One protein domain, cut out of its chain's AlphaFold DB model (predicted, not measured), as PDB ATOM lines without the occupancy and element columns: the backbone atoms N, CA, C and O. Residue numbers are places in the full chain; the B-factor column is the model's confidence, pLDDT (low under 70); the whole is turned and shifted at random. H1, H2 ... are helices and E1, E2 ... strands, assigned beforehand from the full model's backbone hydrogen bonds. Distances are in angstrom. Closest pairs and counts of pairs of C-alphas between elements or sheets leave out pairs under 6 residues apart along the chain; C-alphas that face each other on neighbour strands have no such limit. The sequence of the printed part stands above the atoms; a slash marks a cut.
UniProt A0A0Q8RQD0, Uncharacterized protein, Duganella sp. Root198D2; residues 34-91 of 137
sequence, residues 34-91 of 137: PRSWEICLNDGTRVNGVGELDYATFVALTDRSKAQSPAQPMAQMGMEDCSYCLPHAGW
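Overview. This is residues 34 to 91 of the 137 residues of an uncharacterized protein of Duganella sp. Root198D2 (UniProt A0A0Q8RQD0). A hairpin of two strands, E1 and E2, stands between two short helices, H1 near E2 and H2 well away at the far end of a long, loosely placed link. That link, residues 63 to 85, passes E2, where residues 75 to 76 pair antiparallel with 45 to 46. The 58 printed residues run E1, E2, H1, H2, mixed in class with under half in named elements; the whole is only just compact, close to loose, with radius of gyration of the C-alphas 12.2 A and spans of 34 by 28 by 18 A.

Arrangement. E1, residues 36 to 40, and E2, residues 45 to 50, are antiparallel at 166 degrees, with N 39 and O 47 within hydrogen-bond range at 2.8 A. The closest C-alphas of E2 and H1, residues 55 to 62, are Val 47 and Leu 61, 7.6 A apart. H2, residues 86 to 90, is apart from E1, E2 and H1. In both helices every O i to N i+4 pair is within range.

Along the chain. E2 measures 17.4 A, E1 13.5 A and H1 10.4 A. E1 begins at C-alpha 36 (145.902, 121.723, 141.958); H2 ends at C-alpha 90 (139.875, 104.526, 123.556).

Size, cuts and confidence. The printed part has no cut. Residues 66 to 81, 83 and 87 to 91 are under pLDDT 70.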
ATOM      1  N   PRO A  34     150.824 125.611 143.677       71.88
ATOM      2  CA  PRO A  34     149.755 125.222 144.586       71.88
ATOM      3  C   PRO A  34     149.216 123.857 144.151       71.88
ATOM      4  O   PRO A  34     149.033 123.634 142.954       71.88
ATOM      5  N   ARG A  35     148.996 122.941 145.109       75.75
ATOM      6  CA  ARG A  35     148.399 121.622 144.846       75.75
ATOM      7  C   ARG A  35     147.098 121.839 144.081       75.75
ATOM      8  O   ARG A  35     146.129 122.297 144.667       75.75
ATOM      9  N   SER A  36     147.096 121.599 142.780       81.50
ATOM     10  CA  SER A  36     145.902 121.723 141.958       81.50
ATOM     11  C   SER A  36     145.312 120.345 141.761       81.50
ATOM     12  O   SER A  36     146.042 119.395 141.477       81.50
ATOM     13  N   TRP A  37     144.004 120.244 141.891       84.38
ATOM     14  CA  TRP A  37     143.269 119.023 141.618       84.38
ATOM     15  C   TRP A  37     142.199 119.318 140.576       84.38
ATOM     16  O   TRP A  37     141.698 120.440 140.464       84.38
ATOM     17  N   GLU A  38     141.863 118.297 139.804       82.69
ATOM     18  CA  GLU A  38     140.798 118.334 138.818       82.69
ATOM     19  C   GLU A  38     140.018 117.025 138.882       82.69
ATOM     20  O   GLU A  38     140.587 115.951 139.076       82.69
ATOM     21  N   ILE A  39     138.698 117.127 138.780       82.88
ATOM     22  CA  ILE A  39     137.777 115.998 138.819       82.88
ATOM     23  C   ILE A  39     136.900 116.116 137.582       82.88
ATOM     24  O   ILE A  39     136.231 117.129 137.363       82.88
ATOM     25  N   CYS A  40     136.923 115.063 136.774       82.12
ATOM     26  CA  CYS A  40     136.063 114.940 135.608       82.12
ATOM     27  C   CYS A  40     134.750 114.298 136.031       82.12
ATOM     28  O   CYS A  40     134.734 113.254 136.688       82.12
ATOM     29  N   LEU A  41     133.651 114.944 135.671       77.50
ATOM     30  CA  LEU A  41     132.311 114.496 135.986       77.50
ATOM     31  C   LEU A  41     131.733 113.751 134.776       77.50
ATOM     32  O   LEU A  41     132.013 114.054 133.619       77.50
ATOM     33  N   ASN A  42     130.892 112.755 135.048       74.88
ATOM     34  CA  ASN A  42     130.224 111.930 134.036       74.88
ATOM     35  C   ASN A  42     129.235 112.688 133.128       74.88
ATOM     36  O   ASN A  42     128.739 112.109 132.168       74.88
ATOM     37  N   ASP A  43     128.942 113.952 133.423       74.00
ATOM     38  CA  ASP A  43     128.091 114.832 132.619       74.00
ATOM     39  C   ASP A  43     128.887 115.670 131.599       74.00
ATOM     40  O   ASP A  43     128.312 116.525 130.930       74.00
ATOM     41  N   GLY A  44     130.203 115.450 131.483       72.12
ATOM     42  CA  GLY A  44     131.077 116.232 130.600       72.12
ATOM     43  C   GLY A  44     131.538 117.560 131.199       72.12
ATOM     44  O   GLY A  44     132.149 118.378 130.512       72.12
ATOM     45  N   THR A  45     131.277 117.807 132.480       77.06
ATOM     46  CA  THR A  45     131.846 118.957 133.181       77.06
ATOM     47  C   THR A  45     133.128 118.573 133.911       77.06
ATOM     48  O   THR A  45     133.382 117.412 134.239       77.06
ATOM     49  N   ARG A  46     133.966 119.571 134.180       77.62
ATOM     50  CA  ARG A  46     135.114 119.423 135.074       77.62
ATOM     51  C   ARG A  46     135.022 120.425 136.208       77.62
ATOM     52  O   ARG A  46     134.632 121.576 135.999       77.62
ATOM     53  N   VAL A  47     135.433 119.988 137.389       84.50
ATOM     54  CA  VAL A  47     135.668 120.866 138.536       84.50
ATOM     55  C   VAL A  47     137.148 120.835 138.860       84.50
ATOM     56  O   VAL A  47     137.772 119.776 138.870       84.50
ATOM     57  N   ASN A  48     137.726 122.004 139.087       83.31
ATOM     58  CA  ASN A  48     139.124 122.145 139.443       83.31
ATOM     59  C   ASN A  48     139.273 123.104 140.618       83.31
ATOM     60  O   ASN A  48     138.450 123.990 140.846       83.31
ATOM     61  N   GLY A  49     140.349 122.922 141.365       84.06
ATOM     62  CA  GLY A  49     140.655 123.768 142.499       84.06
ATOM     63  C   GLY A  49     142.131 123.745 142.834       84.06
ATOM     64  O   GLY A  49     142.919 122.982 142.275       84.06
ATOM     65  N   VAL A  50     142.495 124.628 143.753       82.56
ATOM     66  CA  VAL A  50     143.843 124.757 144.297       82.56
ATOM     67  C   VAL A  50     143.787 124.572 145.809       82.56
ATOM     68  O   VAL A  50     142.816 124.967 146.450       82.56
ATOM     69  N   GLY A  51     144.829 123.982 146.383       83.56
ATOM     70  CA  GLY A  51     144.901 123.626 147.795       83.56
ATOM     71  C   GLY A  51     144.541 122.166 148.072       83.56
ATOM     72  O   GLY A  51     144.481 121.324 147.177       83.56
ATOM     73  N   GLU A  52     144.362 121.855 149.352       82.56
ATOM     74  CA  GLU A  52     143.993 120.517 149.803       82.56
ATOM     75  C   GLU A  52     142.497 120.277 149.595       82.56
ATOM     76  O   GLU A  52     141.666 121.103 149.972       82.56
ATOM     77  N   LEU A  53     142.160 119.153 148.967       85.00
ATOM     78  CA  LEU A  53     140.777 118.757 148.758       85.00
ATOM     79  C   LEU A  53     140.290 117.975 149.983       85.00
ATOM     80  O   LEU A  53     140.599 116.795 150.131       85.00
ATOM     81  N   ASP A  54     139.531 118.639 150.851       87.88
ATOM     82  CA  ASP A  54     138.873 117.978 151.979       87.88
ATOM     83  C   ASP A  54     137.720 117.075 151.511       87.88
ATOM     84  O   ASP A  54     137.054 117.347 150.505       87.88
ATOM     85  N   TYR A  55     137.449 116.015 152.272       85.06
ATOM     86  CA  TYR A  55     136.399 115.045 151.974       85.06
ATOM     87  C   TYR A  55     135.013 115.698 151.898       85.06
ATOM     88  O   TYR A  55     134.239 115.386 150.993       85.06
ATOM     89  N   ALA A  56     134.703 116.644 152.791       86.38
ATOM     90  CA  ALA A  56     133.422 117.346 152.760       86.38
ATOM     91  C   ALA A  56     133.251 118.163 151.468       86.38
ATOM     92  O   ALA A  56     132.178 118.160 150.864       86.38
ATOM     93  N   THR A  57     134.327 118.809 151.011       83.00
ATOM     94  CA  THR A  57     134.358 119.557 149.747       83.00
ATOM     95  C   THR A  57     134.231 118.620 148.550       83.00
ATOM     96  O   THR A  57     133.443 118.893 147.649       83.00
ATOM     97  N   PHE A  58     134.938 117.485 148.555       85.12
ATOM     98  CA  PHE A  58     134.807 116.468 147.510       85.12
ATOM     99  C   PHE A  58     133.363 115.974 147.381       85.12
ATOM    100  O   PHE A  58     132.815 115.963 146.278       85.12
ATOM    101  N   VAL A  59     132.720 115.619 148.496       86.38
ATOM    102  CA  VAL A  59     131.319 115.178 148.495       86.38
ATOM    103  C   VAL A  59     130.404 116.301 148.009       86.38
ATOM    104  O   VAL A  59     129.587 116.064 147.131       86.38
ATOM    105  N   ALA A  60     130.575 117.537 148.483       83.44
ATOM    106  CA  ALA A  60     129.748 118.663 148.043       83.44
ATOM    107  C   ALA A  60     129.870 118.972 146.538       83.44
ATOM    108  O   ALA A  60     128.903 119.422 145.929       83.44
ATOM    109  N   LEU A  61     131.045 118.748 145.943       80.31
ATOM    110  CA  LEU A  61     131.293 118.978 144.516       80.31
ATOM    111  C   LEU A  61     130.831 117.818 143.625       80.31
ATOM    112  O   LEU A  61     130.517 118.033 142.454       80.31
ATOM    113  N   THR A  62     130.819 116.593 144.155       79.69
ATOM    114  CA  THR A  62     130.500 115.376 143.390       79.69
ATOM    115  C   THR A  62     129.068 114.884 143.591       79.69
ATOM    116  O   THR A  62     128.551 114.185 142.715       79.69
ATOM    117  N   ASP A  63     128.409 115.269 144.687       82.00
ATOM    118  CA  ASP A  63     127.025 114.913 144.996       82.00
ATOM    119  C   ASP A  63     126.043 115.612 144.048       82.00
ATOM    120  O   ASP A  63     125.907 116.834 144.027       82.00
ATOM    121  N   ARG A  64     125.336 114.802 143.257       70.94
ATOM    122  CA  ARG A  64     124.358 115.259 142.257       70.94
ATOM    123  C   ARG A  64     122.938 115.328 142.777       70.94
ATOM    124  O   ARG A  64     122.058 115.807 142.069       70.94
ATOM    125  N   SER A  65     122.701 114.850 143.996       73.75
ATOM    126  CA  SER A  65     121.392 114.986 144.633       73.75
ATOM    127  C   SER A  65     121.104 116.436 145.037       73.75
ATOM    128  O   SER A  65     119.946 116.811 145.226       73.75
ATOM    129  N   LYS A  66     122.147 117.270 145.123       64.50
ATOM    130  CA  LYS A  66     122.063 118.674 145.512       64.50
ATOM    131  C   LYS A  66     122.259 119.587 144.302       64.50
ATOM    132  O   LYS A  66     123.188 119.406 143.522       64.50
ATOM    133  N   ALA A  67     121.401 120.598 144.163       57.97
ATOM    134  CA  ALA A  67     121.583 121.638 143.155       57.97
ATOM    135  C   ALA A  67     122.927 122.351 143.382       57.97
ATOM    136  O   ALA A  67     123.207 122.822 144.488       57.97
ATOM    137  N   GLN A  68     123.760 122.400 142.342       60.59
ATOM    138  CA  GLN A  68     125.082 123.015 142.397       60.59
ATOM    139  C   GLN A  68     124.985 124.513 142.701       60.59
ATOM    140  O   GLN A  68     124.263 125.263 142.043       60.59
ATOM    141  N   SER A  69     125.739 124.956 143.708       52.34
ATOM    142  CA  SER A  69     125.891 126.376 144.024       52.34
ATOM    143  C   SER A  69     126.717 127.079 142.933       52.34
ATOM    144  O   SER A  69     127.769 126.563 142.555       52.34
ATOM    145  N   PRO A  70     126.344 128.295 142.488       50.94
ATOM    146  CA  PRO A  70     126.989 129.019 141.380       50.94
ATOM    147  C   PRO A  70     128.407 129.550 141.686       50.94
ATOM    148  O   PRO A  70     128.960 130.332 140.919       50.94
ATOM    149  N   ALA A  71     129.006 129.165 142.814       51.53
ATOM    150  CA  ALA A  71     130.262 129.724 143.315       51.53
ATOM    151  C   ALA A  71     131.529 129.026 142.777       51.53
ATOM    152  O   ALA A  71     132.636 129.408 143.150       51.53
ATOM    153  N   GLN A  72     131.393 127.996 141.940       56.69
ATOM    154  CA  GLN A  72     132.524 127.253 141.378       56.69
ATOM    155  C   GLN A  72     132.420 127.295 139.846       56.69
ATOM    156  O   GLN A  72     131.402 126.857 139.307       56.69
ATOM    157  N   PRO A  73     133.422 127.829 139.125       56.69
ATOM    158  CA  PRO A  73     133.387 127.884 137.670       56.69
ATOM    159  C   PRO A  73     133.519 126.466 137.100       56.69
ATOM    160  O   PRO A  73     134.616 125.938 136.949       56.69
ATOM    161  N   MET A  74     132.386 125.840 136.789       63.16
ATOM    162  CA  MET A  74     132.344 124.608 136.009       63.16
ATOM    163  C   MET A  74     132.561 124.976 134.544       63.16
ATOM    164  O   MET A  74     131.709 125.601 133.913       63.16
ATOM    165  N   ALA A  75     133.717 124.614 133.997       65.19
ATOM    166  CA  ALA A  75     133.930 124.720 132.563       65.19
ATOM    167  C   ALA A  75     133.289 123.502 131.887       65.19
ATOM    168  O   ALA A  75     133.644 122.363 132.211       65.19
ATOM    169  N   GLN A  76     132.370 123.734 130.946       63.00
ATOM    170  CA  GLN A  76     131.992 122.698 129.986       63.00
ATOM    171  C   GLN A  76     133.245 122.297 129.208       63.00
ATOM    172  O   GLN A  76     133.998 123.153 128.741       63.00
ATOM    173  N   MET A  77     133.490 120.997 129.114       65.62
ATOM    174  CA  MET A  77     134.618 120.435 128.390       65.62
ATOM    175  C   MET A  77     134.070 119.373 127.439       65.62
ATOM    176  O   MET A  77     133.241 118.558 127.836       65.62
ATOM    177  N   GLY A  78     134.521 119.378 126.183       62.75
ATOM    178  CA  GLY A  78     134.325 118.219 125.317       62.75
ATOM    179  C   GLY A  78     135.040 117.035 125.959       62.75
ATOM    180  O   GLY A  78     136.222 117.137 126.286       62.75
ATOM    181  N   MET A  79     134.338 115.930 126.216       63.72
ATOM    182  CA  MET A  79     134.931 114.744 126.854       63.72
ATOM    183  C   MET A  79     136.115 114.203 126.027       63.72
ATOM    184  O   MET A  79     137.021 113.572 126.574       63.72
ATOM    185  N   GLU A  80     136.126 114.505 124.724       58.81
ATOM    186  CA  GLU A  80     137.215 114.278 123.776       58.81
ATOM    187  C   GLU A  80     138.517 115.047 124.070       58.81
ATOM    188  O   GLU A  80     139.575 114.609 123.630       58.81
ATOM    189  N   ASP A  81     138.486 116.136 124.840       65.56
ATOM    190  CA  ASP A  81     139.659 116.995 125.078       65.56
ATOM    191  C   ASP A  81     140.328 116.752 126.445       65.56
ATOM    192  O   ASP A  81     141.376 117.329 126.754       65.56
ATOM    193  N   CYS A  82     139.744 115.908 127.302       71.50
ATOM    194  CA  CYS A  82     140.284 115.651 128.634       71.50
ATOM    195  C   CYS A  82     141.341 114.539 128.617       71.50
ATOM    196  O   CYS A  82     141.016 113.370 128.413       71.50
ATOM    197  N   SER A  83     142.594 114.860 128.950       69.81
ATOM    198  CA  SER A  83     143.704 113.892 129.025       69.81
ATOM    199  C   SER A  83     143.476 112.720 129.994       69.81
ATOM    200  O   SER A  83     144.059 111.657 129.784       69.81
ATOM    201  N   TYR A  84     142.623 112.868 131.017       71.62
ATOM    202  CA  TYR A  84     142.257 111.785 131.947       71.62
ATOM    203  C   TYR A  84     141.108 110.910 131.444       71.62
ATOM    204  O   TYR A  84     141.052 109.728 131.780       71.62
ATOM    205  N   CYS A  85     140.189 111.467 130.649       70.31
ATOM    206  CA  CYS A  85     139.037 110.738 130.108       70.31
ATOM    207  C   CYS A  85     139.334 110.118 128.737       70.31
ATOM    208  O   CYS A  85     138.786 109.067 128.407       70.31
ATOM    209  N   LEU A  86     140.254 110.701 127.969       71.31
ATOM    210  CA  LEU A  86     140.740 110.183 126.690       71.31
ATOM    211  C   LEU A  86     141.178 108.703 126.731       71.31
ATOM    212  O   LEU A  86     140.800 107.953 125.829       71.31
ATOM    213  N   PRO A  87     141.879 108.209 127.772       67.44
ATOM    214  CA  PRO A  87     142.192 106.787 127.906       67.44
ATOM    215  C   PRO A  87     140.952 105.878 127.951       67.44
ATOM    216  O   PRO A  87     141.012 104.753 127.454       67.44
ATOM    217  N   HIS A  88     139.826 106.355 128.502       63.34
ATOM    218  CA  HIS A  88     138.546 105.633 128.498       63.34
ATOM    219  C   HIS A  88     137.834 105.695 127.141       63.34
ATOM    220  O   HIS A  88     137.165 104.731 126.772       63.34
ATOM    221  N   ALA A  89     137.978 106.801 126.404       58.81
ATOM    222  CA  ALA A  89     137.386 106.986 125.075       58.81
ATOM    223  C   ALA A  89     138.100 106.173 123.975       58.81
ATOM    224  O   ALA A  89     137.540 105.952 122.903       58.81
ATOM    225  N   GLY A  90     139.287 105.644 124.276       61.41
ATOM    226  CA  GLY A  90     139.875 104.526 123.556       61.41
ATOM    227  C   GLY A  90     141.285 104.806 123.086       61.41
ATOM    228  O   GLY A  90     141.468 105.436 122.057       61.41
ATOM    229  N   TRP A  91     142.277 104.248 123.785       62.91
ATOM    230  CA  TRP A  91     143.538 103.838 123.152       62.91
ATOM    231  C   TRP A  91     144.412 102.968 124.060       62.91
ATOM    232  O   TRP A  91     145.594 103.212 124.130       62.91
TER     233      TRP A  91